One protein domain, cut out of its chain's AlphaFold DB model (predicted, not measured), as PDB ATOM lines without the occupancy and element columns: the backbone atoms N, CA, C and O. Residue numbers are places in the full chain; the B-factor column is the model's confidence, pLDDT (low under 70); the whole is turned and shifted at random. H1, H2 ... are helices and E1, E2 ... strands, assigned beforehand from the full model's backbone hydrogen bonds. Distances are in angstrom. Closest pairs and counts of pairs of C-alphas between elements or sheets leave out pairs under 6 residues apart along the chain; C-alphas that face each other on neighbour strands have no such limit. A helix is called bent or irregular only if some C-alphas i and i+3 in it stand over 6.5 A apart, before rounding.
ATOM      1  N   ASN A 357     -38.115  10.227 -20.169       65.06
ATOM      2  CA  ASN A 357     -38.402  11.644 -19.922       65.06
ATOM      3  C   ASN A 357     -39.725  12.185 -20.504       65.06
ATOM      4  O   ASN A 357     -39.879  13.398 -20.620       65.06
ATOM      5  N   VAL A 358     -40.717  11.339 -20.809       67.69
ATOM      6  CA  VAL A 358     -42.032  11.764 -21.350       67.69
ATOM      7  C   VAL A 358     -42.737  12.812 -20.496       67.69
ATOM      8  O   VAL A 358     -43.413  13.687 -21.030       67.69
ATOM      9  N   ASN A 359     -42.511  12.802 -19.184       68.94
ATOM     10  CA  ASN A 359     -43.081  13.789 -18.269       68.94
ATOM     11  C   ASN A 359     -42.510  15.216 -18.457       68.94
ATOM     12  O   ASN A 359     -43.075  16.170 -17.926       68.94
ATOM     13  N   LEU A 360     -41.424  15.398 -19.228       70.56
ATOM     14  CA  LEU A 360     -40.957  16.723 -19.670       70.56
ATOM     15  C   LEU A 360     -41.879  17.351 -20.720       70.56
ATOM     16  O   LEU A 360     -41.909  18.582 -20.847       70.56
ATOM     17  N   PHE A 361     -42.602  16.518 -21.469       78.00
ATOM     18  CA  PHE A 361     -43.478  16.933 -22.552       78.00
ATOM     19  C   PHE A 361     -44.865  17.282 -22.006       78.00
ATOM     20  O   PHE A 361     -45.598  16.436 -21.501       78.00
ATOM     21  N   GLN A 362     -45.209  18.559 -22.083       79.06
ATOM     22  CA  GLN A 362     -46.436  19.136 -21.551       79.06
ATOM     23  C   GLN A 362     -47.562  19.131 -22.588       79.06
ATOM     24  O   GLN A 362     -47.293  19.219 -23.788       79.06
ATOM     25  N   PRO A 363     -48.839  19.188 -22.163       81.69
ATOM     26  CA  PRO A 363     -49.963  19.370 -23.085       81.69
ATOM     27  C   PRO A 363     -49.828  20.614 -23.982       81.69
ATOM     28  O   PRO A 363     -50.288  20.620 -25.120       81.69
ATOM     29  N   SER A 364     -49.158  21.668 -23.505       83.12
ATOM     30  CA  SER A 364     -48.842  22.851 -24.317       83.12
ATOM     31  C   SER A 364     -47.826  22.574 -25.430       83.12
ATOM     32  O   SER A 364     -47.897  23.229 -26.467       83.12
ATOM     33  N   ASP A 365     -46.908  21.618 -25.248       85.19
ATOM     34  CA  ASP A 365     -45.910  21.236 -26.257       85.19
ATOM     35  C   ASP A 365     -46.563  20.514 -27.442       85.19
ATOM     36  O   ASP A 365     -46.151  20.706 -28.586       85.19
ATOM     37  N   VAL A 366     -47.636  19.754 -27.188       87.62
ATOM     38  CA  VAL A 366     -48.448  19.084 -28.220       87.62
ATOM     39  C   VAL A 366     -48.915  20.088 -29.271       87.62
ATOM     40  O   VAL A 366     -48.824  19.833 -30.467       87.62
ATOM     41  N   LEU A 367     -49.372  21.261 -28.827       88.62
ATOM     42  CA  LEU A 367     -49.890  22.315 -29.700       88.62
ATOM     43  C   LEU A 367     -48.806  22.985 -30.547       88.62
ATOM     44  O   LEU A 367     -49.116  23.702 -31.497       88.62
ATOM     45  N   GLU A 368     -47.535  22.772 -30.211       88.25
ATOM     46  CA  GLU A 368     -46.414  23.267 -30.997       88.25
ATOM     47  C   GLU A 368     -45.991  22.305 -32.112       88.25
ATOM     48  O   GLU A 368     -45.272  22.725 -33.024       88.25
ATOM     49  N   ILE A 369     -46.473  21.056 -32.094       88.50
ATOM     50  CA  ILE A 369     -46.175  20.067 -33.129       88.50
ATOM     51  C   ILE A 369     -46.851  20.486 -34.452       88.50
ATOM     52  O   ILE A 369     -48.057  20.750 -34.466       88.50
ATOM     53  N   PRO A 370     -46.124  20.517 -35.589       90.44
ATOM     54  CA  PRO A 370     -46.668  20.967 -36.872       90.44
ATOM     55  C   PRO A 370     -47.958  20.258 -37.305       90.44
ATOM     56  O   PRO A 370     -48.906  20.931 -37.700       90.44
ATOM     57  N   ILE A 371     -48.031  18.925 -37.172       89.88
ATOM     58  CA  ILE A 371     -49.233  18.161 -37.550       89.88
ATOM     59  C   ILE A 371     -50.451  18.543 -36.699       89.88
ATOM     60  O   ILE A 371     -51.563  18.619 -37.212       89.88
ATOM     61  N   VAL A 372     -50.238  18.870 -35.420       90.88
ATOM     62  CA  VAL A 372     -51.294  19.329 -34.508       90.88
ATOM     63  C   VAL A 372     -51.760  20.727 -34.882       90.88
ATOM     64  O   VAL A 372     -52.962  20.970 -34.912       90.88
ATOM     65  N   LYS A 373     -50.837  21.641 -35.214       91.12
ATOM     66  CA  LYS A 373     -51.204  22.984 -35.690       91.12
ATOM     67  C   LYS A 373     -52.064  22.909 -36.944       91.12
ATOM     68  O   LYS A 373     -53.096  23.562 -36.995       91.12
ATOM     69  N   ILE A 374     -51.675  22.084 -37.915       91.06
ATOM     70  CA  ILE A 374     -52.454  21.887 -39.144       91.06
ATOM     71  C   ILE A 374     -53.852  21.353 -38.809       91.06
ATOM     72  O   ILE A 374     -54.839  21.903 -39.284       91.06
ATOM     73  N   LEU A 375     -53.942  20.340 -37.941       91.50
ATOM     74  CA  LEU A 375     -55.216  19.733 -37.546       91.50
ATOM     75  C   LEU A 375     -56.149  20.711 -36.807       91.50
ATOM     76  O   LEU A 375     -57.364  20.675 -36.996       91.50
ATOM     77  N   VAL A 376     -55.584  21.579 -35.960       92.31
ATOM     78  CA  VAL A 376     -56.319  22.608 -35.205       92.31
ATOM     79  C   VAL A 376     -56.809  23.733 -36.114       92.31
ATOM     80  O   VAL A 376     -57.926  24.207 -35.931       92.31
ATOM     81  N   GLU A 377     -55.991  24.164 -37.076       92.62
ATOM     82  CA  GLU A 377     -56.314  25.270 -37.989       92.62
ATOM     83  C   GLU A 377     -57.178  24.849 -39.191       92.62
ATOM     84  O   GLU A 377     -57.647  25.715 -39.931       92.62
ATOM     85  N   GLU A 378     -57.410  23.547 -39.385       91.75
ATOM     86  CA  GLU A 378     -58.191  22.990 -40.494       91.75
ATOM     87  C   GLU A 378     -59.585  23.638 -40.608       91.75
ATOM     88  O   GLU A 378     -60.310  23.767 -39.616       91.75
ATOM     89  N   ASP A 379     -59.943  24.056 -41.830       90.06
ATOM     90  CA  ASP A 379     -61.185  24.774 -42.164       90.06
ATOM     91  C   ASP A 379     -61.506  25.919 -41.185       90.06
ATOM     92  O   ASP A 379     -62.580  25.995 -40.588       90.06
ATOM     93  N   GLU A 380     -60.526  26.792 -40.930       89.44
ATOM     94  CA  GLU A 380     -60.662  27.908 -39.982       89.44
ATOM     95  C   GLU A 380     -61.074  27.447 -38.571       89.44
ATOM     96  O   GLU A 380     -61.860  28.118 -37.888       89.44
ATOM     97  N   CYS A 381     -60.560  26.293 -38.134       92.44
ATOM     98  CA  CYS A 381     -60.867  25.643 -36.856       92.44
ATOM     99  C   CYS A 381     -62.316  25.115 -36.725       92.44
ATOM    100  O   CYS A 381     -62.776  24.848 -35.605       92.44
ATOM    101  N   LYS A 382     -63.071  24.985 -37.827       89.12
ATOM    102  CA  LYS A 382     -64.474  24.524 -37.792       89.12
ATOM    103  C   LYS A 382     -64.603  23.029 -37.534       89.12
ATOM    104  O   LYS A 382     -65.550  22.619 -36.866       89.12
ATOM    105  N   VAL A 383     -63.642  22.223 -37.984       90.31
ATOM    106  CA  VAL A 383     -63.720  20.763 -37.852       90.31
ATOM    107  C   VAL A 383     -63.390  20.336 -36.412       90.31
ATOM    108  O   VAL A 383     -62.267  20.577 -35.962       90.31
ATOM    109  N   PRO A 384     -64.307  19.681 -35.674       90.88
ATOM    110  CA  PRO A 384     -64.052  19.195 -34.314       90.88
ATOM    111  C   PRO A 384     -63.114  17.988 -34.291       90.88
ATOM    112  O   PRO A 384     -63.067  17.209 -35.247       90.88
ATOM    113  N   LEU A 385     -62.351  17.816 -33.208       90.94
ATOM    114  CA  LEU A 385     -61.452  16.672 -33.059       90.94
ATOM    115  C   LEU A 385     -62.238  15.408 -32.667       90.94
ATOM    116  O   LEU A 385     -62.570  15.206 -31.501       90.94
ATOM    117  N   THR A 386     -62.523  14.552 -33.646       90.81
ATOM    118  CA  THR A 386     -63.174  13.249 -33.440       90.81
ATOM    119  C   THR A 386     -62.159  12.140 -33.144       90.81
ATOM    120  O   THR A 386     -60.964  12.302 -33.405       90.81
ATOM    121  N   ASP A 387     -62.633  10.982 -32.663       89.31
ATOM    122  CA  ASP A 387     -61.798   9.783 -32.467       89.31
ATOM    123  C   ASP A 387     -61.075   9.367 -33.748       89.31
ATOM    124  O   ASP A 387     -59.880   9.083 -33.739       89.31
ATOM    125  N   GLU A 388     -61.778   9.398 -34.877       88.81
ATOM    126  CA  GLU A 388     -61.196   9.074 -36.177       88.81
ATOM    127  C   GLU A 388     -60.070  10.037 -36.562       88.81
ATOM    128  O   GLU A 388     -59.024   9.603 -37.045       88.81
ATOM    129  N   ARG A 389     -60.263  11.347 -36.345       89.19
ATOM    130  CA  ARG A 389     -59.238  12.359 -36.643       89.19
ATOM    131  C   ARG A 389     -58.029  12.205 -35.734       89.19
ATOM    132  O   ARG A 389     -56.906  12.312 -36.219       89.19
ATOM    133  N   TRP A 390     -58.256  11.913 -34.455       90.06
ATOM    134  CA  TRP A 390     -57.192  11.599 -33.510       90.06
ATOM    135  C   TRP A 390     -56.378  10.393 -33.985       90.06
ATOM    136  O   TRP A 390     -55.179  10.530 -34.216       90.06
ATOM    137  N   ASN A 391     -57.037   9.263 -34.259       88.12
ATOM    138  CA  ASN A 391     -56.387   8.011 -34.660       88.12
ATOM    139  C   ASN A 391     -55.539   8.145 -35.936       88.12
ATOM    140  O   ASN A 391     -54.500   7.498 -36.057       88.12
ATOM    141  N   ARG A 392     -55.935   9.015 -36.878       86.12
ATOM    142  CA  ARG A 392     -55.144   9.305 -38.091       86.12
ATOM    143  C   ARG A 392     -53.795   9.951 -37.786       86.12
ATOM    144  O   ARG A 392     -52.848   9.745 -38.539       86.12
ATOM    145  N   VAL A 393     -53.710  10.746 -36.720       86.12
ATOM    146  CA  VAL A 393     -52.486  11.474 -36.362       86.12
ATOM    147  C   VAL A 393     -51.712  10.821 -35.225       86.12
ATOM    148  O   VAL A 393     -50.539  11.136 -35.079       86.12
ATOM    149  N   THR A 394     -52.304   9.902 -34.454       86.94
ATOM    150  CA  THR A 394     -51.711   9.331 -33.229       86.94
ATOM    151  C   THR A 394     -50.303   8.767 -33.433       86.94
ATOM    152  O   THR A 394     -49.387   9.145 -32.706       86.94
ATOM    153  N   ASN A 395     -50.095   7.916 -34.444       84.12
ATOM    154  CA  ASN A 395     -48.789   7.283 -34.675       84.12
ATOM    155  C   ASN A 395     -47.703   8.321 -34.999       84.12
ATOM    156  O   ASN A 395     -46.630   8.318 -34.398       84.12
ATOM    157  N   VAL A 396     -48.014   9.251 -35.909       87.00
ATOM    158  CA  VAL A 396     -47.098  10.331 -36.308       87.00
ATOM    159  C   VAL A 396     -46.863  11.291 -35.142       87.00
ATOM    160  O   VAL A 396     -45.739  11.720 -34.903       87.00
ATOM    161  N   LEU A 397     -47.909  11.600 -34.375       86.56
ATOM    162  CA  LEU A 397     -47.843  12.457 -33.200       86.56
ATOM    163  C   LEU A 397     -46.867  11.892 -32.170       86.56
ATOM    164  O   LEU A 397     -45.998  12.620 -31.703       86.56
ATOM    165  N   PHE A 398     -46.974  10.608 -31.832       85.25
ATOM    166  CA  PHE A 398     -46.101   9.975 -30.842       85.25
ATOM    167  C   PHE A 398     -44.650   9.840 -31.314       85.25
ATOM    168  O   PHE A 398     -43.720  10.003 -30.513       85.25
ATOM    169  N   GLU A 399     -44.430   9.630 -32.612       84.12
ATOM    170  CA  GLU A 399     -43.089   9.696 -33.194       84.12
ATOM    171  C   GLU A 399     -42.493  11.111 -33.062       84.12
ATOM    172  O   GLU A 399     -41.347  11.279 -32.634       84.12
ATOM    173  N   GLU A 400     -43.282  12.148 -33.354       85.12
ATOM    174  CA  GLU A 400     -42.862  13.546 -33.226       85.12
ATOM    175  C   GLU A 400     -42.640  13.974 -31.769       85.12
ATOM    176  O   GLU A 400     -41.662  14.665 -31.482       85.12
ATOM    177  N   VAL A 401     -43.471  13.517 -30.827       84.19
ATOM    178  CA  VAL A 401     -43.253  13.715 -29.381       84.19
ATOM    179  C   VAL A 401     -41.890  13.152 -28.978       84.19
ATOM    180  O   VAL A 401     -41.099  13.846 -28.339       84.19
ATOM    181  N   SER A 402     -41.560  11.938 -29.426       79.81
ATOM    182  CA  SER A 402     -40.261  11.310 -29.157       79.81
ATOM    183  C   SER A 402     -39.087  12.119 -29.729       79.81
ATOM    184  O   SER A 402     -38.045  12.262 -29.081       79.81
ATOM    185  N   LYS A 403     -39.239  12.699 -30.928       82.19
ATOM    186  CA  LYS A 403     -38.229  13.593 -31.527       82.19
ATOM    187  C   LYS A 403     -38.089  14.906 -30.749       82.19
ATOM    188  O   LYS A 403     -36.966  15.384 -30.565       82.19
ATOM    189  N   GLN A 404     -39.199  15.481 -30.285       80.50
ATOM    190  CA  GLN A 404     -39.201  16.713 -29.492       80.50
ATOM    191  C   GLN A 404     -38.581  16.503 -28.112       80.50
ATOM    192  O   GLN A 404     -37.794  17.340 -27.691       80.50
ATOM    193  N   LEU A 405     -38.821  15.371 -27.447       78.00
ATOM    194  CA  LEU A 405     -38.153  15.026 -26.185       78.00
ATOM    195  C   LEU A 405     -36.622  15.046 -26.328       78.00
ATOM    196  O   LEU A 405     -35.933  15.725 -25.570       78.00
ATOM    197  N   LYS A 406     -36.090  14.421 -27.386       77.19
ATOM    198  CA  LYS A 406     -34.650  14.479 -27.708       77.19
ATOM    199  C   LYS A 406     -34.171  15.884 -28.068       77.19
ATOM    200  O   LYS A 406     -32.984  16.187 -27.979       77.19
ATOM    201  N   LYS A 407     -35.051  16.747 -28.577       80.56
ATOM    202  CA  LYS A 407     -34.722  18.148 -28.858       80.56
ATOM    203  C   LYS A 407     -34.634  18.960 -27.566       80.56
ATOM    204  O   LYS A 407     -33.661  19.683 -27.413       80.56
ATOM    205  N   ILE A 408     -35.585  18.789 -26.647       77.81
ATOM    206  CA  ILE A 408     -35.594  19.419 -25.318       77.81
ATOM    207  C   ILE A 408     -34.265  19.153 -24.606       77.81
ATOM    208  O   ILE A 408     -33.581  20.083 -24.183       77.81
ATOM    209  N   GLU A 409     -33.850  17.887 -24.569       75.50
ATOM    210  CA  GLU A 409     -32.586  17.478 -23.958       75.50
ATOM    211  C   GLU A 409     -31.365  18.113 -24.649       75.50
ATOM    212  O   GLU A 409     -30.501  18.698 -23.990       75.50
ATOM    213  N   ARG A 410     -31.312  18.082 -25.989       79.62
ATOM    214  CA  ARG A 410     -30.230  18.717 -26.764       79.62
ATOM    215  C   ARG A 410     -30.159  20.231 -26.563       79.62
ATOM    216  O   ARG A 410     -29.056  20.769 -26.470       79.62
ATOM    217  N   ASP A 411     -31.297  20.916 -26.493       79.38
ATOM    218  CA  ASP A 411     -31.371  22.365 -26.284       79.38
ATOM    219  C   ASP A 411     -30.826  22.742 -24.894       79.38
ATOM    220  O   ASP A 411     -30.038  23.689 -24.767       79.38
ATOM    221  N   CYS A 412     -31.154  21.951 -23.865       76.81
ATOM    222  CA  CYS A 412     -30.579  22.082 -22.527       76.81
ATOM    223  C   CYS A 412     -29.060  21.852 -22.525       76.81
ATOM    224  O   CYS A 412     -28.320  22.675 -21.981       76.81
ATOM    225  N   LEU A 413     -28.583  20.775 -23.165       76.75
ATOM    226  CA  LEU A 413     -27.151  20.460 -23.252       76.75
ATOM    227  C   LEU A 413     -26.372  21.573 -23.951       76.75
ATOM    228  O   LEU A 413     -25.325  22.000 -23.467       76.75
ATOM    229  N   LYS A 414     -26.890  22.065 -25.080       82.12
ATOM    230  CA  LYS A 414     -26.267  23.150 -25.842       82.12
ATOM    231  C   LYS A 414     -26.143  24.415 -24.997       82.12
ATOM    232  O   LYS A 414     -25.087  25.038 -24.992       82.12
ATOM    233  N   THR A 415     -27.201  24.763 -24.270       81.19
ATOM    234  CA  THR A 415     -27.236  25.951 -23.405       81.19
ATOM    235  C   THR A 415     -26.157  25.898 -22.321       81.19
ATOM    236  O   THR A 415     -25.442  26.880 -22.128       81.19
ATOM    237  N   ILE A 416     -25.983  24.749 -21.662       76.44
ATOM    238  CA  ILE A 416     -24.920  24.563 -20.662       76.44
ATOM    239  C   ILE A 416     -23.534  24.585 -21.315       76.44
ATOM    240  O   ILE A 416     -22.649  25.288 -20.831       76.44
ATOM    241  N   LYS A 417     -23.330  23.840 -22.415       78.88
ATOM    242  CA  LYS A 417     -22.023  23.747 -23.091       78.88
ATOM    243  C   LYS A 417     -21.506  25.129 -23.500       78.88
ATOM    244  O   LYS A 417     -20.368  25.462 -23.181       78.88
ATOM    245  N   VAL A 418     -22.359  25.962 -24.105       81.00
ATOM    246  CA  VAL A 418     -22.005  27.341 -24.488       81.00
ATOM    247  C   VAL A 418     -21.564  28.159 -23.272       81.00
ATOM    248  O   VAL A 418     -20.511  28.793 -23.302       81.00
ATOM    249  N   ALA A 419     -22.322  28.105 -22.177       79.12
ATOM    250  CA  ALA A 419     -22.004  28.877 -20.981       79.12
ATOM    251  C   ALA A 419     -20.692  28.409 -20.307       79.12
ATOM    252  O   ALA A 419     -19.918  29.238 -19.827       79.12
ATOM    253  N   ILE A 420     -20.384  27.106 -20.325       73.25
ATOM    254  CA  ILE A 420     -19.113  26.553 -19.815       73.25
ATOM    255  C   ILE A 420     -17.929  26.943 -20.711       73.25
ATOM    256  O   ILE A 420     -16.866  27.325 -20.206       73.25
ATOM    257  N   GLU A 421     -18.084  26.878 -22.034       76.19
ATOM    258  CA  GLU A 421     -17.051  27.302 -22.986       76.19
ATOM    259  C   GLU A 421     -16.704  28.787 -22.816       76.19
ATOM    260  O   GLU A 421     -15.530  29.162 -22.848       76.19
ATOM    261  N   GLU A 422     -17.703  29.638 -22.579       77.19
ATOM    262  CA  GLU A 422     -17.497  31.060 -22.295       77.19
ATOM    263  C   GLU A 422     -16.699  31.308 -21.007       77.19
ATOM    264  O   GLU A 422     -15.845  32.197 -20.975       77.19
ATOM    265  N   VAL A 423     -16.930  30.522 -19.950       71.44
ATOM    266  CA  VAL A 423     -16.123  30.592 -18.716       71.44
ATOM    267  C   VAL A 423     -14.688  30.132 -18.993       71.44
ATOM    268  O   VAL A 423     -13.732  30.810 -18.604       71.44
ATOM    269  N   SER A 424     -14.535  29.029 -19.729       68.62
ATOM    270  CA  SER A 424     -13.245  28.401 -20.051       68.62
ATOM    271  C   SER A 424     -12.314  29.298 -20.867       68.62
ATOM    272  O   SER A 424     -11.103  29.218 -20.710       68.62
ATOM    273  N   LYS A 425     -12.860  30.181 -21.711       67.19
ATOM    274  CA  LYS A 425     -12.079  31.158 -22.494       67.19
ATOM    275  C   LYS A 425     -11.449  32.271 -21.648       67.19
ATOM    276  O   LYS A 425     -10.652  33.040 -22.168       67.19
ATOM    277  N   THR A 426     -11.838  32.405 -20.378       60.09
ATOM    278  CA  THR A 426     -11.470  33.561 -19.540       60.09
ATOM    279  C   THR A 426     -10.744  33.226 -18.249       60.09
ATOM    280  O   THR A 426     -10.169  34.119 -17.635       60.09
ATOM    281  N   ASN A 427     -10.737  31.954 -17.855       55.22
ATOM    282  CA  ASN A 427      -9.814  31.436 -16.856       55.22
ATOM    283  C   ASN A 427      -8.630  30.803 -17.591       55.22
ATOM    284  O   ASN A 427      -8.832  29.995 -18.489       55.22
ATOM    285  N   ASP A 428      -7.406  31.092 -17.156       46.47
ATOM    286  CA  ASP A 428      -6.138  30.596 -17.731       46.47
ATOM    287  C   ASP A 428      -5.928  29.063 -17.602       46.47
ATOM    288  O   ASP A 428      -4.843  28.520 -17.798       46.47
ATOM    289  N   ARG A 429      -6.981  28.321 -17.240       50.38
ATOM    290  CA  ARG A 429      -7.027  26.860 -17.193       50.38
ATOM    291  C   ARG A 429      -8.207  26.395 -18.031       50.38
ATOM    292  O   ARG A 429      -9.353  26.681 -17.689       50.38
ATOM    293  N   ARG A 430      -7.923  25.636 -19.097       47.22
ATOM    294  CA  ARG A 430      -8.925  24.869 -19.850       47.22
ATOM    295  C   ARG A 430      -9.740  24.028 -18.868       47.22
ATOM    296  O   ARG A 430      -9.250  23.025 -18.356       47.22
ATOM    297  N   LEU A 431     -10.974  24.442 -18.602       51.59
ATOM    298  CA  LEU A 431     -11.932  23.680 -17.815       51.59
ATOM    299  C   LEU A 431     -12.483  22.526 -18.686       51.59
ATOM    300  O   LEU A 431     -13.647  22.528 -19.072       51.59
ATOM    301  N   HIS A 432     -11.648  21.543 -19.041       51.44
ATOM    302  CA  HIS A 432     -12.099  20.307 -19.699       51.44
ATOM    303  C   HIS A 432     -12.638  19.336 -18.642       51.44
ATOM    304  O   HIS A 432     -11.933  18.434 -18.211       51.44
ATOM    305  N   PHE A 433     -13.870  19.562 -18.185       53.16
ATOM    306  CA  PHE A 433     -14.440  18.839 -17.035       53.16
ATOM    307  C   PHE A 433     -15.438  17.730 -17.385       53.16
ATOM    308  O   PHE A 433     -16.153  17.246 -16.515       53.16
ATOM    309  N   TRP A 434     -15.511  17.308 -18.647       52.38
ATOM    310  CA  TRP A 434     -16.542  16.368 -19.084       52.38
ATOM    311  C   TRP A 434     -15.974  15.463 -20.177       52.38
ATOM    312  O   TRP A 434     -15.856  15.890 -21.323       52.38
ATOM    313  N   ASP A 435     -15.563  14.246 -19.816       45.09
ATOM    314  CA  ASP A 435     -15.141  13.233 -20.791       45.09
ATOM    315  C   ASP A 435     -16.410  12.656 -21.449       45.09
ATOM    316  O   ASP A 435     -17.298  12.152 -20.759       45.09
ATOM    317  N   ASP A 436     -16.526  12.769 -22.775       45.69
ATOM    318  CA  ASP A 436     -17.705  12.424 -23.604       45.69
ATOM    319  C   ASP A 436     -17.918  10.889 -23.720       45.69
ATOM    320  O   ASP A 436     -18.376  10.367 -24.733       45.69
ATOM    321  N   LYS A 437     -17.537  10.115 -22.697       42.25
ATOM    322  CA  LYS A 437     -17.385   8.652 -22.784       42.25
ATOM    323  C   LYS A 437     -18.587   7.821 -22.352       42.25
ATOM    324  O   LYS A 437     -18.423   6.625 -22.128       42.25
ATOM    325  N   ASN A 438     -19.791   8.383 -22.269       41.94
ATOM    326  CA  ASN A 438     -20.958   7.540 -22.010       41.94
ATOM    327  C   ASN A 438     -22.182   7.942 -22.837       41.94
ATOM    328  O   ASN A 438     -23.116   8.569 -22.349       41.94
ATOM    329  N   ASP A 439     -22.179   7.503 -24.096       43.41
ATOM    330  CA  ASP A 439     -23.316   7.486 -25.028       43.41
ATOM    331  C   ASP A 439     -24.350   6.392 -24.650       43.41
ATOM    332  O   ASP A 439     -24.884   5.663 -25.492       43.41
ATOM    333  N   GLN A 440     -24.642   6.226 -23.357       44.62
ATOM    334  CA  GLN A 440     -25.745   5.376 -22.910       44.62
ATOM    335  C   GLN A 440     -27.047   6.178 -22.983       44.62
ATOM    336  O   GLN A 440     -27.258   7.117 -22.222       44.62
ATOM    337  N   LYS A 441     -27.924   5.782 -23.914       48.38
ATOM    338  CA  LYS A 441     -29.173   6.468 -24.304       48.38
ATOM    339  C   LYS A 441     -30.204   6.714 -23.186       48.38
ATOM    340  O   LYS A 441     -31.166   7.425 -23.455       48.38
ATOM    341  N   ASP A 442     -30.000   6.183 -21.979       47.22
ATOM    342  CA  ASP A 442     -30.990   6.189 -20.889       47.22
ATOM    343  C   ASP A 442     -30.487   6.805 -19.564       47.22
ATOM    344  O   ASP A 442     -31.172   6.717 -18.545       47.22
ATOM    345  N   ILE A 443     -29.309   7.443 -19.541       60.09
ATOM    346  CA  ILE A 443     -28.760   8.081 -18.329       60.09
ATOM    347  C   ILE A 443     -28.768   9.600 -18.510       60.09
ATOM    348  O   ILE A 443     -28.250  10.101 -19.503       60.09
ATOM    349  N   VAL A 444     -29.326  10.338 -17.538       63.62
ATOM    350  CA  VAL A 444     -29.261  11.811 -17.505       63.62
ATOM    351  C   VAL A 444     -27.795  12.239 -17.646       63.62
ATOM    352  O   VAL A 444     -26.991  11.856 -16.789       63.62
ATOM    353  N   PRO A 445     -27.431  13.021 -18.681       68.44
ATOM    354  CA  PRO A 445     -26.055  13.449 -18.893       68.44
ATOM    355  C   PRO A 445     -25.436  14.026 -17.619       68.44
ATOM    356  O   PRO A 445     -26.056  14.860 -16.952       68.44
ATOM    357  N   ALA A 446     -24.205  13.620 -17.286       68.19
ATOM    358  CA  ALA A 446     -23.505  14.093 -16.088       68.19
ATOM    359  C   ALA A 446     -23.483  15.632 -16.018       68.19
ATOM    360  O   ALA A 446     -23.576  16.211 -14.934       68.19
ATOM    361  N   GLN A 447     -23.457  16.287 -17.186       71.75
ATOM    362  CA  GLN A 447     -23.566  17.733 -17.373       71.75
ATOM    363  C   GLN A 447     -24.757  18.335 -16.638       71.75
ATOM    364  O   GLN A 447     -24.621  19.382 -16.017       71.75
ATOM    365  N   PHE A 448     -25.910  17.677 -16.647       73.94
ATOM    366  CA  PHE A 448     -27.104  18.151 -15.954       73.94
ATOM    367  C   PHE A 448     -27.087  17.919 -14.448       73.94
ATOM    368  O   PHE A 448     -27.842  18.567 -13.724       73.94
ATOM    369  N   LEU A 449     -26.241  17.005 -13.977       77.12
ATOM    370  CA  LEU A 449     -26.170  16.623 -12.573       77.12
ATOM    371  C   LEU A 449     -25.228  17.516 -11.763       77.12
ATOM    372  O   LEU A 449     -25.304  17.464 -10.540       77.12
ATOM    373  N   SER A 450     -24.370  18.338 -12.379       81.75
ATOM    374  CA  SER A 450     -23.456  19.225 -11.638       81.75
ATOM    375  C   SER A 450     -24.164  20.399 -10.969       81.75
ATOM    376  O   SER A 450     -25.074  21.016 -11.522       81.75
ATOM    377  N   ALA A 451     -23.653  20.773  -9.796       81.56
ATOM    378  CA  ALA A 451     -24.040  21.963  -9.049       81.56
ATOM    379  C   ALA A 451     -23.758  23.288  -9.790       81.56
ATOM    380  O   ALA A 451     -24.267  24.335  -9.390       81.56
ATOM    381  N   THR A 452     -22.957  23.249 -10.861       79.38
ATOM    382  CA  THR A 452     -22.621  24.409 -11.706       79.38
ATOM    383  C   THR A 452     -23.576  24.603 -12.888       79.38
ATOM    384  O   THR A 452     -23.573  25.662 -13.516       79.38
ATOM    385  N   SER A 453     -24.432  23.617 -13.162       81.31
ATOM    386  CA  SER A 453     -25.362  23.608 -14.291       81.31
ATOM    387  C   SER A 453     -26.718  24.190 -13.902       81.31
ATOM    388  O   SER A 453     -27.676  23.470 -13.611       81.31
ATOM    389  N   LEU A 454     -26.788  25.523 -13.887       81.94
ATOM    390  CA  LEU A 454     -27.988  26.287 -13.550       81.94
ATOM    391  C   LEU A 454     -28.568  27.000 -14.777       81.94
ATOM    392  O   LEU A 454     -27.839  27.517 -15.629       81.94
ATOM    393  N   PHE A 455     -29.895  27.067 -14.829       81.00
ATOM    394  CA  PHE A 455     -30.675  27.713 -15.874       81.00
ATOM    395  C   PHE A 455     -31.484  28.877 -15.303       81.00
ATOM    396  O   PHE A 455     -32.088  28.769 -14.237       81.00
ATOM    397  N   ASP A 456     -31.537  29.974 -16.045       76.69
ATOM    398  CA  ASP A 456     -32.482  31.065 -15.846       76.69
ATOM    399  C   ASP A 456     -33.810  30.707 -16.527       76.69
ATOM    400  O   ASP A 456     -33.848  30.411 -17.728       76.69
ATOM    401  N   SER A 457     -34.890  30.715 -15.744       69.25
ATOM    402  CA  SER A 457     -36.259  30.552 -16.227       69.25
ATOM    403  C   SER A 457     -36.976  31.892 -16.133       69.25
ATOM    404  O   SER A 457     -37.328  32.355 -15.048       69.25
ATOM    405  N   ARG A 458     -37.303  32.488 -17.284       60.50
ATOM    406  CA  ARG A 458     -38.090  33.734 -17.327       60.50
ATOM    407  C   ARG A 458     -39.551  33.566 -16.884       60.50
ATOM    408  O   ARG A 458     -40.250  34.568 -16.761       60.50
ATOM    409  N   TYR A 459     -40.017  32.333 -16.670       57.47
ATOM    410  CA  TYR A 459     -41.437  32.008 -16.477       57.47
ATOM    411  C   TYR A 459     -41.808  31.593 -15.051       57.47
ATOM    412  O   TYR A 459     -42.947  31.807 -14.647       57.47
ATOM    413  N   SER A 460     -40.883  30.992 -14.293       54.59
ATOM    414  CA  SER A 460     -41.171  30.544 -12.924       54.59
ATOM    415  C   SER A 460     -41.228  31.748 -11.985       54.59
ATOM    416  O   SER A 460     -42.253  31.949 -11.347       54.59
ATOM    417  N   TYR A 461     -40.178  32.582 -12.004       51.09
ATOM    418  CA  TYR A 461     -40.074  33.926 -11.424       51.09
ATOM    419  C   TYR A 461     -38.856  34.613 -12.075       51.09
ATOM    420  O   TYR A 461     -37.768  34.035 -12.025       51.09
ATOM    421  N   PRO A 462     -38.977  35.806 -12.692       51.44
ATOM    422  CA  PRO A 462     -37.838  36.479 -13.319       51.44
ATOM    423  C   PRO A 462     -36.658  36.634 -12.344       51.44
ATOM    424  O   PRO A 462     -36.785  37.270 -11.297       51.44
ATOM    425  N   GLY A 463     -35.505  36.052 -12.689       57.50
ATOM    426  CA  GLY A 463     -34.281  36.120 -11.887       57.50
ATOM    427  C   GLY A 463     -34.083  34.989 -10.871       57.50
ATOM    428  O   GLY A 463     -33.171  35.087 -10.052       57.50
ATOM    429  N   GLN A 464     -34.896  33.929 -10.891       67.44
ATOM    430  CA  GLN A 464     -34.652  32.732 -10.082       67.44
ATOM    431  C   GLN A 464     -34.004  31.630 -10.930       67.44
ATOM    432  O   GLN A 464     -34.574  31.179 -11.925       67.44
ATOM    433  N   TYR A 465     -32.808  31.193 -10.531       78.06
ATOM    434  CA  TYR A 465     -32.101  30.102 -11.198       78.06
ATOM    435  C   TYR A 465     -32.614  28.743 -10.733       78.06
ATOM    436  O   TYR A 465     -33.019  28.577  -9.582       78.06
ATOM    437  N   CYS A 466     -32.573  27.762 -11.626       76.69
ATOM    438  CA  CYS A 466     -32.993  26.397 -11.353       76.69
ATOM    439  C   CYS A 466     -32.015  25.384 -11.954       76.69
ATOM    440  O   CYS A 466     -31.417  25.597 -13.007       76.69
ATOM    441  N   SER A 467     -31.840  24.275 -11.255       78.81
ATOM    442  CA  SER A 467     -31.138  23.083 -11.715       78.81
ATOM    443  C   SER A 467     -31.975  22.299 -12.726       78.81
ATOM    444  O   SER A 467     -33.195  22.451 -12.811       78.81
ATOM    445  N   TYR A 468     -31.338  21.391 -13.469       77.75
ATOM    446  CA  TYR A 468     -32.062  20.497 -14.376       77.75
ATOM    447  C   TYR A 468     -33.091  19.615 -13.644       77.75
ATOM    448  O   TYR A 468     -34.191  19.400 -14.148       77.75
ATOM    449  N   SER A 469     -32.781  19.160 -12.424       74.69
ATOM    450  CA  SER A 469     -33.720  18.406 -11.582       74.69
ATOM    451  C   SER A 469     -34.940  19.231 -11.174       74.69
ATOM    452  O   SER A 469     -36.050  18.706 -11.131       74.69
ATOM    453  N   GLU A 470     -34.770  20.530 -10.930       77.00
ATOM    454  CA  GLU A 470     -35.895  21.433 -10.687       77.00
ATOM    455  C   GLU A 470     -36.719  21.666 -11.959       77.00
ATOM    456  O   GLU A 470     -37.944  21.658 -11.884       77.00
ATOM    457  N   ILE A 471     -36.099  21.795 -13.139       77.44
ATOM    458  CA  ILE A 471     -36.831  21.866 -14.420       77.44
ATOM    459  C   ILE A 471     -37.673  20.601 -14.632       77.44
ATOM    460  O   ILE A 471     -38.854  20.705 -14.974       77.44
ATOM    461  N   LEU A 472     -37.095  19.419 -14.390       75.06
ATOM    462  CA  LEU A 472     -37.805  18.138 -14.419       75.06
ATOM    463  C   LEU A 472     -38.991  18.150 -13.448       75.06
ATOM    464  O   LEU A 472     -40.122  17.873 -13.843       75.06
ATOM    465  N   PHE A 473     -38.759  18.533 -12.193       74.25
ATOM    466  CA  PHE A 473     -39.801  18.606 -11.173       74.25
ATOM    467  C   PHE A 473     -40.927  19.580 -11.553       74.25
ATOM    468  O   PHE A 473     -42.097  19.214 -11.513       74.25
ATOM    469  N   TYR A 474     -40.610  20.796 -11.997       73.69
ATOM    470  CA  TYR A 474     -41.623  21.793 -12.351       73.69
ATOM    471  C   TYR A 474     -42.463  21.383 -13.554       73.69
ATOM    472  O   TYR A 474     -43.674  21.610 -13.556       73.69
ATOM    473  N   ARG A 475     -41.841  20.767 -14.562       74.94
ATOM    474  CA  ARG A 475     -42.561  20.294 -15.746       74.94
ATOM    475  C   ARG A 475     -43.350  19.017 -15.454       74.94
ATOM    476  O   ARG A 475     -44.430  18.861 -15.987       74.94
ATOM    477  N   THR A 476     -42.915  18.149 -14.547       72.00
ATOM    478  CA  THR A 476     -43.705  16.955 -14.175       72.00
ATOM    479  C   THR A 476     -44.967  17.267 -13.355       72.00
ATOM    480  O   THR A 476     -45.841  16.410 -13.242       72.00
ATOM    481  N   GLN A 477     -45.109  18.478 -12.803       68.81
ATOM    482  CA  GLN A 477     -46.311  18.856 -12.057       68.81
ATOM    483  C   GLN A 477     -47.518  19.123 -12.974       68.81
ATOM    484  O   GLN A 477     -47.384  19.836 -13.971       68.81
ATOM    485  N   PRO A 478     -48.730  18.674 -12.591       56.22
ATOM    486  CA  PRO A 478     -49.965  18.932 -13.327       56.22
ATOM    487  C   PRO A 478     -50.416  20.391 -13.138       56.22
ATOM    488  O   PRO A 478     -51.363  20.687 -12.414       56.22
ATOM    489  N   ARG A 479     -49.722  21.343 -13.768       58.09
ATOM    490  CA  ARG A 479     -50.166  22.741 -13.868       58.09
ATOM    491  C   ARG A 479     -50.620  23.020 -15.295       58.09
ATOM    492  O   ARG A 479     -49.844  22.914 -16.238       58.09
ATOM    493  N   SER A 480     -51.868  23.454 -15.449       50.12
ATOM    494  CA  SER A 480     -52.538  23.682 -16.740       50.12
ATOM    495  C   SER A 480     -52.020  24.878 -17.560       50.12
ATOM    496  O   SER A 480     -52.593  25.183 -18.603       50.12
ATOM    497  N   TYR A 481     -50.954  25.566 -17.125       55.16
ATOM    498  CA  TYR A 481     -50.522  26.851 -17.699       55.16
ATOM    499  C   TYR A 481     -49.033  26.943 -18.061       55.16
ATOM    500  O   TYR A 481     -48.549  28.038 -18.350       55.16
ATOM    501  N   TRP A 482     -48.280  25.839 -18.069       66.31
ATOM    502  CA  TRP A 482     -46.899  25.907 -18.549       66.31
ATOM    503  C   TRP A 482     -46.858  26.260 -20.038       66.31
ATOM    504  O   TRP A 482     -47.557  25.658 -20.860       66.31
ATOM    505  N   ALA A 483     -46.022  27.237 -20.391       70.38
ATOM    506  CA  ALA A 483     -45.715  27.536 -21.780       70.38
ATOM    507  C   ALA A 483     -45.020  26.336 -22.442       70.38
ATOM    508  O   ALA A 483     -44.280  25.584 -21.795       70.38
ATOM    509  N   ALA A 484     -45.242  26.177 -23.746       80.56
ATOM    510  CA  ALA A 484     -44.515  25.188 -24.528       80.56
ATOM    511  C   ALA A 484     -42.994  25.439 -24.467       80.56
ATOM    512  O   ALA A 484     -42.557  26.575 -24.272       80.56
ATOM    513  N   TRP A 485     -42.180  24.400 -24.643       80.19
ATOM    514  CA  TRP A 485     -40.723  24.426 -24.492       80.19
ATOM    515  C   TRP A 485     -40.069  25.552 -25.295       80.19
ATOM    516  O   TRP A 485     -39.272  26.329 -24.771       80.19
ATOM    517  N   ASN A 486     -40.489  25.711 -26.551       76.00
ATOM    518  CA  ASN A 486     -40.008  26.757 -27.455       76.00
ATOM    519  C   ASN A 486     -40.356  28.191 -27.003       76.00
ATOM    520  O   ASN A 486     -39.760  29.144 -27.498       76.00
ATOM    521  N   LYS A 487     -41.310  28.352 -26.082       76.31
ATOM    522  CA  LYS A 487     -41.743  29.631 -25.501       76.31
ATOM    523  C   LYS A 487     -41.174  29.863 -24.097       76.31
ATOM    524  O   LYS A 487     -41.161  31.004 -23.643       76.31
ATOM    525  N   ALA A 488     -40.702  28.814 -23.420       70.94
ATOM    526  CA  ALA A 488     -40.215  28.871 -22.042       70.94
ATOM    527  C   ALA A 488     -38.844  29.567 -21.888       70.94
ATOM    528  O   ALA A 488     -38.533  30.019 -20.791       70.94
ATOM    529  N   ASN A 489     -38.075  29.736 -22.978       67.69
ATOM    530  CA  ASN A 489     -36.821  30.508 -23.036       67.69
ATOM    531  C   ASN A 489     -35.870  30.252 -21.845       67.69
ATOM    532  O   ASN A 489     -35.648  31.147 -21.029       67.69
ATOM    533  N   PHE A 490     -35.289  29.053 -21.781       74.12
ATOM    534  CA  PHE A 490     -34.236  28.724 -20.818       74.12
ATOM    535  C   PHE A 490     -32.875  29.218 -21.316       74.12
ATOM    536  O   PHE A 490     -32.494  28.953 -22.456       74.12
ATOM    537  N   THR A 491     -32.128  29.913 -20.462       76.75
ATOM    538  CA  THR A 491     -30.756  30.367 -20.758       76.75
ATOM    539  C   THR A 491     -29.817  30.010 -19.614       76.75
ATOM    540  O   THR A 491     -30.260  29.876 -18.483       76.75
ATOM    541  N   SER A 492     -28.516  29.884 -19.870       78.31
ATOM    542  CA  SER A 492     -27.499  29.793 -18.815       78.31
ATOM    543  C   SER A 492     -26.462  30.886 -19.042       78.31
ATOM    544  O   SER A 492     -26.099  31.173 -20.180       78.31
ATOM    545  N   GLY A 493     -26.052  31.554 -17.968       76.06
ATOM    546  CA  GLY A 493     -25.200  32.738 -18.025       76.06
ATOM    547  C   GLY A 493     -23.811  32.485 -17.451       76.06
ATOM    548  O   GLY A 493     -23.666  31.918 -16.370       76.06
ATOM    549  N   ARG A 494     -22.778  33.007 -18.121       77.44
ATOM    550  CA  ARG A 494     -21.369  32.914 -17.694       77.44
ATOM    551  C   ARG A 494     -21.125  33.325 -16.237       77.44
ATOM    552  O   ARG A 494     -20.336  32.687 -15.539       77.44
ATOM    553  N   LYS A 495     -21.769  34.407 -15.779       76.44
ATOM    554  CA  LYS A 495     -21.604  34.928 -14.409       76.44
ATOM    555  C   LYS A 495     -22.004  33.883 -13.364       76.44
ATOM    556  O   LYS A 495     -21.237  33.646 -12.444       76.44
ATOM    557  N   ILE A 496     -23.130  33.209 -13.583       77.19
ATOM    558  CA  ILE A 496     -23.717  32.199 -12.688       77.19
ATOM    559  C   ILE A 496     -22.758  31.020 -12.551       77.19
ATOM    560  O   ILE A 496     -22.350  30.666 -11.451       77.19
ATOM    561  N   ILE A 497     -22.309  30.469 -13.680       79.69
ATOM    562  CA  ILE A 497     -21.374  29.339 -13.685       79.69
ATOM    563  C   ILE A 497     -20.063  29.723 -12.980       79.69
ATOM    564  O   ILE A 497     -19.546  28.965 -12.162       79.69
ATOM    565  N   THR A 498     -19.549  30.935 -13.224       79.50
ATOM    566  CA  THR A 498     -18.336  31.436 -12.554       79.50
ATOM    567  C   THR A 498     -18.524  31.562 -11.038       79.50
ATOM    568  O   THR A 498     -17.630  31.182 -10.278       79.50
ATOM    569  N   THR A 499     -19.668  32.082 -10.586       83.44
ATOM    570  CA  THR A 499     -19.997  32.206  -9.160       83.44
ATOM    571  C   THR A 499     -20.131  30.832  -8.505       83.44
ATOM    572  O   THR A 499     -19.513  30.611  -7.466       83.44
ATOM    573  N   ALA A 500     -20.822  29.877  -9.142       85.06
ATOM    574  CA  ALA A 500     -20.947  28.505  -8.645       85.06
ATOM    575  C   ALA A 500     -19.576  27.850  -8.443       85.06
ATOM    576  O   ALA A 500     -19.307  27.292  -7.382       85.06
ATOM    577  N   PHE A 501     -18.672  27.981  -9.421       81.75
ATOM    578  CA  PHE A 501     -17.310  27.457  -9.302       81.75
ATOM    579  C   PHE A 501     -16.534  28.083  -8.142       81.75
ATOM    580  O   PHE A 501     -15.826  27.382  -7.418       81.75
ATOM    581  N   ARG A 502     -16.646  29.404  -7.954       82.00
ATOM    582  CA  ARG A 502     -15.978  30.095  -6.842       82.00
ATOM    583  C   ARG A 502     -16.514  29.625  -5.495       82.00
ATOM    584  O   ARG A 502     -15.712  29.383  -4.600       82.00
ATOM    585  N   LEU A 503     -17.830  29.461  -5.369       84.06
ATOM    586  CA  LEU A 503     -18.461  28.975  -4.144       84.06
ATOM    587  C   LEU A 503     -18.060  27.531  -3.829       84.06
ATOM    588  O   LEU A 503     -17.642  27.271  -2.708       84.06
ATOM    589  N   LEU A 504     -18.079  26.618  -4.806       84.88
ATOM    590  CA  LEU A 504     -17.598  25.243  -4.599       84.88
ATOM    591  C   LEU A 504     -16.139  25.223  -4.129       84.88
ATOM    592  O   LEU A 504     -15.814  24.543  -3.159       84.88
ATOM    593  N   LYS A 505     -15.278  26.046  -4.741       83.88
ATOM    594  CA  LYS A 505     -13.877  26.182  -4.324       83.88
ATOM    595  C   LYS A 505     -13.740  26.705  -2.889       83.88
ATOM    596  O   LYS A 505     -12.892  26.207  -2.156       83.88
ATOM    597  N   LEU A 506     -14.543  27.696  -2.495       82.56
ATOM    598  CA  LEU A 506     -14.556  28.226  -1.125       82.56
ATOM    599  C   LEU A 506     -15.031  27.181  -0.108       82.56
ATOM    600  O   LEU A 506     -14.524  27.152   1.007       82.56
ATOM    601  N   LEU A 507     -15.952  26.305  -0.508       82.25
ATOM    602  CA  LEU A 507     -16.453  25.197   0.305       82.25
ATOM    603  C   LEU A 507     -15.514  23.975   0.317       82.25
ATOM    604  O   LEU A 507     -15.825  22.981   0.966       82.25
ATOM    605  N   GLY A 508     -14.384  24.016  -0.401       84.31
ATOM    606  CA  GLY A 508     -13.465  22.878  -0.526       84.31
ATOM    607  C   GLY A 508     -14.036  21.707  -1.334       84.31
ATOM    608  O   GLY A 508     -13.518  20.594  -1.254       84.31
ATOM    609  N   LEU A 509     -15.096  21.947  -2.107       85.12
ATOM    610  CA  LEU A 509     -15.783  20.940  -2.904       85.12
ATOM    611  C   LEU A 509     -15.232  20.902  -4.340       85.12
ATOM    612  O   LEU A 509     -14.918  21.951  -4.915       85.12
ATOM    613  N   PRO A 510     -15.121  19.709  -4.950       82.31
ATOM    614  CA  PRO A 510     -14.643  19.574  -6.320       82.31
ATOM    615  C   PRO A 510     -15.627  20.200  -7.333       82.31
ATOM    616  O   PRO A 510     -16.835  20.233  -7.083       82.31
ATOM    617  N   PRO A 511     -15.159  20.697  -8.491       74.62
ATOM    618  CA  PRO A 511     -16.019  21.281  -9.529       74.62
ATOM    619  C   PRO A 511     -17.070  20.306 -10.093       74.62
ATOM    620  O   PRO A 511     -18.126  20.732 -10.561       74.62
ATOM    621  N   GLU A 512     -16.812  19.002 -10.008       76.81
ATOM    622  CA  GLU A 512     -17.708  17.917 -10.421       76.81
ATOM    623  C   GLU A 512     -18.810  17.620  -9.388       76.81
ATOM    624  O   GLU A 512     -19.625  16.721  -9.599       76.81
ATOM    625  N   THR A 513     -18.858  18.363  -8.273       84.62
ATOM    626  CA  THR A 513     -19.884  18.194  -7.236       84.62
ATOM    627  C   THR A 513     -21.279  18.256  -7.845       84.62
ATOM    628  O   THR A 513     -21.617  19.177  -8.597       84.62
ATOM    629  N   THR A 514     -22.105  17.264  -7.519       86.38
ATOM    630  CA  THR A 514     -23.453  17.146  -8.070       86.38
ATOM    631  C   THR A 514     -24.445  18.028  -7.319       86.38
ATOM    632  O   THR A 514     -24.309  18.277  -6.123       86.38
ATOM    633  N   MET A 515     -25.502  18.470  -8.002       84.31
ATOM    634  CA  MET A 515     -26.619  19.167  -7.371       84.31
ATOM    635  C   MET A 515     -27.309  18.278  -6.331       84.31
ATOM    636  O   MET A 515     -27.743  18.769  -5.298       84.31
ATOM    637  N   ALA A 516     -27.354  16.960  -6.556       81.75
ATOM    638  CA  ALA A 516     -27.870  16.006  -5.577       81.75
ATOM    639  C   ALA A 516     -27.068  16.035  -4.265       81.75
ATOM    640  O   ALA A 516     -27.661  16.060  -3.188       81.75
ATOM    641  N   TYR A 517     -25.732  16.098  -4.349       85.56
ATOM    642  CA  TYR A 517     -24.883  16.274  -3.173       85.56
ATOM    643  C   TYR A 517     -25.170  17.611  -2.481       85.56
ATOM    644  O   TYR A 517     -25.421  17.628  -1.279       85.56
ATOM    645  N   MET A 518     -25.245  18.710  -3.240       85.44
ATOM    646  CA  MET A 518     -25.564  20.028  -2.674       85.44
ATOM    647  C   MET A 518     -26.912  20.047  -1.951       85.44
ATOM    648  O   MET A 518     -27.006  20.585  -0.852       85.44
ATOM    649  N   LEU A 519     -27.941  19.417  -2.524       81.06
ATOM    650  CA  LEU A 519     -29.258  19.293  -1.895       81.06
ATOM    651  C   LEU A 519     -29.220  18.414  -0.634       81.06
ATOM    652  O   LEU A 519     -29.953  18.686   0.315       81.06
ATOM    653  N   SER A 520     -28.351  17.396  -0.587       82.94
ATOM    654  CA  SER A 520     -28.161  16.550   0.602       82.94
ATOM    655  C   SER A 520     -27.499  17.288   1.771       82.94
ATOM    656  O   SER A 520     -27.769  16.967   2.926       82.94
ATOM    657  N   CYS A 521     -26.692  18.318   1.490       81.81
ATOM    658  CA  CYS A 521     -26.100  19.185   2.509       81.81
ATOM    659  C   CYS A 521     -27.122  20.133   3.165       81.81
ATOM    660  O   CYS A 521     -26.813  20.746   4.185       81.81
ATOM    661  N   GLY A 522     -28.329  20.256   2.600       78.12
ATOM    662  CA  GLY A 522     -29.413  21.093   3.106       78.12
ATOM    663  C   GLY A 522     -30.081  21.923   2.008       78.12
ATOM    664  O   GLY A 522     -29.477  22.267   0.997       78.12
ATOM    665  N   ALA A 523     -31.352  22.280   2.213       72.94
ATOM    666  CA  ALA A 523     -32.124  23.069   1.243       72.94
ATOM    667  C   ALA A 523     -31.804  24.577   1.281       72.94
ATOM    668  O   ALA A 523     -32.127  25.308   0.343       72.94
ATOM    669  N   THR A 524     -31.185  25.054   2.365       79.94
ATOM    670  CA  THR A 524     -30.853  26.466   2.570       79.94
ATOM    671  C   THR A 524     -29.514  26.631   3.274       79.94
ATOM    672  O   THR A 524     -29.234  25.932   4.246       79.94
ATOM    673  N   PHE A 525     -28.748  27.620   2.842       80.00
ATOM    674  CA  PHE A 525     -27.421  27.972   3.316       80.00
ATOM    675  C   PHE A 525     -27.453  29.375   3.928       80.00
ATOM    676  O   PHE A 525     -28.250  30.225   3.520       80.00
ATOM    677  N   LYS A 526     -26.588  29.623   4.911       76.38
ATOM    678  CA  LYS A 526     -26.400  30.938   5.537       76.38
ATOM    679  C   LYS A 526     -24.924  31.300   5.498       76.38
ATOM    680  O   LYS A 526     -24.077  30.431   5.685       76.38
ATOM    681  N   CYS A 527     -24.621  32.571   5.254       73.50
ATOM    682  CA  CYS A 527     -23.248  33.051   5.320       73.50
ATOM    683  C   CYS A 527     -22.897  33.376   6.773       73.50
ATOM    684  O   CYS A 527     -23.482  34.279   7.361       73.50
ATOM    685  N   GLU A 528     -21.912  32.684   7.343       73.31
ATOM    686  CA  GLU A 528     -21.464  32.930   8.722       73.31
ATOM    687  C   GLU A 528     -20.677  34.247   8.881       73.31
ATOM    688  O   GLU A 528     -20.410  34.679   9.998       73.31
ATOM    689  N   GLN A 529     -20.317  34.905   7.772       70.81
ATOM    690  CA  GLN A 529     -19.488  36.118   7.766       70.81
ATOM    691  C   GLN A 529     -20.265  37.417   7.488       70.81
ATOM    692  O   GLN A 529     -19.737  38.505   7.717       70.81
ATOM    693  N   CYS A 530     -21.507  37.347   7.001       70.12
ATOM    694  CA  CYS A 530     -22.303  38.535   6.676       70.12
ATOM    695  C   CYS A 530     -23.228  38.907   7.845       70.12
ATOM    696  O   CYS A 530     -24.237  38.247   8.065       70.12
ATOM    697  N   PHE A 531     -22.916  39.985   8.575       57.16
ATOM    698  CA  PHE A 531     -23.669  40.376   9.780       57.16
ATOM    699  C   PHE A 531     -24.885  41.303   9.521       57.16
ATOM    700  O   PHE A 531     -25.748  41.399  10.385       57.16
ATOM    701  N   TYR A 532     -25.002  41.955   8.350       50.78
ATOM    702  CA  TYR A 532     -26.162  42.787   7.949       50.78
ATOM    703  C   TYR A 532     -26.371  42.777   6.415       50.78
ATOM    704  O   TYR A 532     -25.420  42.988   5.665       50.78
ATOM    705  N   GLY A 533     -27.612  42.556   5.948       53.59
ATOM    706  CA  GLY A 533     -28.004  42.414   4.526       53.59
ATOM    707  C   GLY A 533     -28.487  40.995   4.187       53.59
ATOM    708  O   GLY A 533     -28.440  40.138   5.062       53.59
ATOM    709  N   GLU A 534     -28.945  40.724   2.953       49.44
ATOM    710  CA  GLU A 534     -29.499  39.422   2.489       49.44
ATOM    711  C   GLU A 534     -28.728  38.160   2.960       49.44
ATOM    712  O   GLU A 534     -29.323  37.094   3.071       49.44
ATOM    713  N   GLY A 535     -27.452  38.279   3.350       52.34
ATOM    714  CA  GLY A 535     -26.639  37.227   3.977       52.34
ATOM    715  C   GLY A 535     -27.065  36.725   5.373       52.34
ATOM    716  O   GLY A 535     -26.503  35.727   5.818       52.34
ATOM    717  N   ALA A 536     -28.050  37.338   6.043       55.31
ATOM    718  CA  ALA A 536     -28.662  36.796   7.271       55.31
ATOM    719  C   ALA A 536     -29.883  35.883   7.003       55.31
ATOM    720  O   ALA A 536     -30.344  35.164   7.898       55.31
ATOM    721  N   LEU A 537     -30.422  35.904   5.778       64.62
ATOM    722  CA  LEU A 537     -31.558  35.080   5.369       64.62
ATOM    723  C   LEU A 537     -31.064  33.722   4.860       64.62
ATOM    724  O   LEU A 537     -30.031  33.616   4.207       64.62
ATOM    725  N   ALA A 538     -31.803  32.660   5.174       74.31
ATOM    726  CA  ALA A 538     -31.513  31.334   4.644       74.31
ATOM    727  C   ALA A 538     -31.788  31.333   3.127       74.31
ATOM    728  O   ALA A 538     -32.920  31.578   2.711       74.31
ATOM    729  N   MET A 539     -30.765  31.080   2.306       75.50
ATOM    730  CA  MET A 539     -30.849  31.129   0.840       75.50
ATOM    731  C   MET A 539     -30.642  29.744   0.233       75.50
ATOM    732  O   MET A 539     -29.805  28.978   0.697       75.50
ATOM    733  N   SER A 540     -31.374  29.407  -0.827       80.69
ATOM    734  CA  SER A 540     -31.106  28.175  -1.583       80.69
ATOM    735  C   SER A 540     -29.773  28.265  -2.343       80.69
ATOM    736  O   SER A 540     -29.282  29.367  -2.603       80.69
ATOM    737  N   TRP A 541     -29.199  27.128  -2.751       83.56
ATOM    738  CA  TRP A 541     -27.971  27.117  -3.562       83.56
ATOM    739  C   TRP A 541     -28.109  27.956  -4.840       83.56
ATOM    740  O   TRP A 541     -27.244  28.772  -5.147       83.56
ATOM    741  N   SER A 542     -29.230  27.833  -5.554       76.62
ATOM    742  CA  SER A 542     -29.479  28.614  -6.770       76.62
ATOM    743  C   SER A 542     -29.612  30.116  -6.497       76.62
ATOM    744  O   SER A 542     -29.249  30.926  -7.347       76.62
ATOM    745  N   SER A 543     -30.072  30.501  -5.301       77.31
ATOM    746  CA  SER A 543     -30.101  31.896  -4.852       77.31
ATOM    747  C   SER A 543     -28.714  32.435  -4.487       77.31
ATOM    748  O   SER A 543     -28.469  33.609  -4.722       77.31
ATOM    749  N   LEU A 544     -27.809  31.610  -3.948       76.81
ATOM    750  CA  LEU A 544     -26.429  32.016  -3.630       76.81
ATOM    751  C   LEU A 544     -25.568  32.273  -4.871       76.81
ATOM    752  O   LEU A 544     -24.617  33.045  -4.824       76.81
ATOM    753  N   VAL A 545     -25.868  31.580  -5.968       76.94
ATOM    754  CA  VAL A 545     -25.114  31.690  -7.223       76.94
ATOM    755  C   VAL A 545     -25.568  32.897  -8.069       76.94
ATOM    756  O   VAL A 545     -24.910  33.249  -9.054       76.94
ATOM    757  N   ARG A 546     -26.679  33.539  -7.684       71.62
ATOM    758  CA  ARG A 546     -27.205  34.750  -8.321       71.62
ATOM    759  C   ARG A 546     -26.299  35.951  -8.121       71.62
ATOM    760  O   ARG A 546     -26.146  36.691  -9.123       71.62
TER     761      ARG A 546
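AT A GLANCE: This is residues 357 to 546 of the 546 residues of the protein "F-box domain-containing protein" of Schizopora paradoxa (UniProt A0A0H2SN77). One long helix, H3, kinked near residue 395, makes a spine along the longest axis, and the short helices H4 to H9 gather loosely round the small hairpin E1 E2 along its later part. H2 meets H3 near the kink, far from that cluster, and its residues 377 to 381 stick out. The printed part has 190 residues, with nine named helices and two named strands in the order H1 H2 H3 H4 E1 E2 H5 H6 H7 H8 H9; the sheet, E1 - E2, is antiparallel and the class is mostly helix. The whole is loose, with a radius of gyration of the C-alphas of 20.2 A, and elongated, spanning 65 by 40 by 28 A.

HOW THE PARTS SIT: Start at H1, residues 363 to 366, which is close to but not clearly touching H2, residues 370 to 381; their closest C-alphas, Val 366 and Val 372, are 6.9 A apart. Next comes the hub, H3, residues 387 to 424. H2 only just touches it, with 3 pairs of C-alphas within 8 A, the closest being Ile 371 and Leu 397 at 7.3 A, at a steep tilt of 52 degrees, opposite ways. H4, residues 446 to 449, only just touches H3 with 3 such pairs, the closest Leu 413 and Gln 447 at 7.4 A. E1, residues 454 to 457, and E2, residues 465 to 467, form an antiparallel hairpin; look for N 455 and O 466 at 2.8 A, within hydrogen-bond range. H5, residues 468 to 476, touches H4, with the C-alphas of Phe 448 and Tyr 468 closest at 5.7 A. H6, residues 485 to 488, is close to but not clearly touching H3, Ile 408 to Trp 485 being the closest C-alphas at 7.2 A. H7, residues 494 to 506, touches H3 at a steep tilt of 62 degrees, the same way; the closest C-alphas, Ala 419 and Arg 494, are 5.2 A apart. H8, residues 515 to 520, is close to but not clearly touching H4, with Leu 449 and Met 515 the closest C-alphas at 5.8 A. H9, residues 541 to 544, is near H7, and its closest C-alpha to E2 is Ser 542, 5.4 A from that of Tyr 465. Every O i to N i+4 pair is within hydrogen-bond range in H5, H7 and H8, against 6 of 8 in H2 and 31 of 34 in H3; H1, H4, H6 and H9 are too short for such a pair.

IN THESE COORDINATES: Find C-alpha 363, where H1 begins, at (-49.963, 19.370, -23.085). H2 is 14.9 A long and irregular, C-alphas 376 and 379 being 8.8 A apart. H3 runs 53.5 A from C-alpha 387 at (-61.798, 9.783, -32.467) to C-alpha 424 at (-13.245, 28.401, -20.051); it is irregular, with C-alphas 392 and 395 7.5 A apart, and has a kink of 49 degrees near residue 395. H5 measures 12.2 A and H7 18.5 A. H9 ends at C-alpha 544, (-26.429, 32.016, -3.630).

THE WHOLE: The two C-alphas farthest apart, Glu 388 and Phe 531, are 67.1 A apart. The printed part has no cut. The links H3 to H4 and H8 to H9 are long. The mean pLDDT of the printed part is 74.8, and 48 residues are under 70, among them residues 424 to 446.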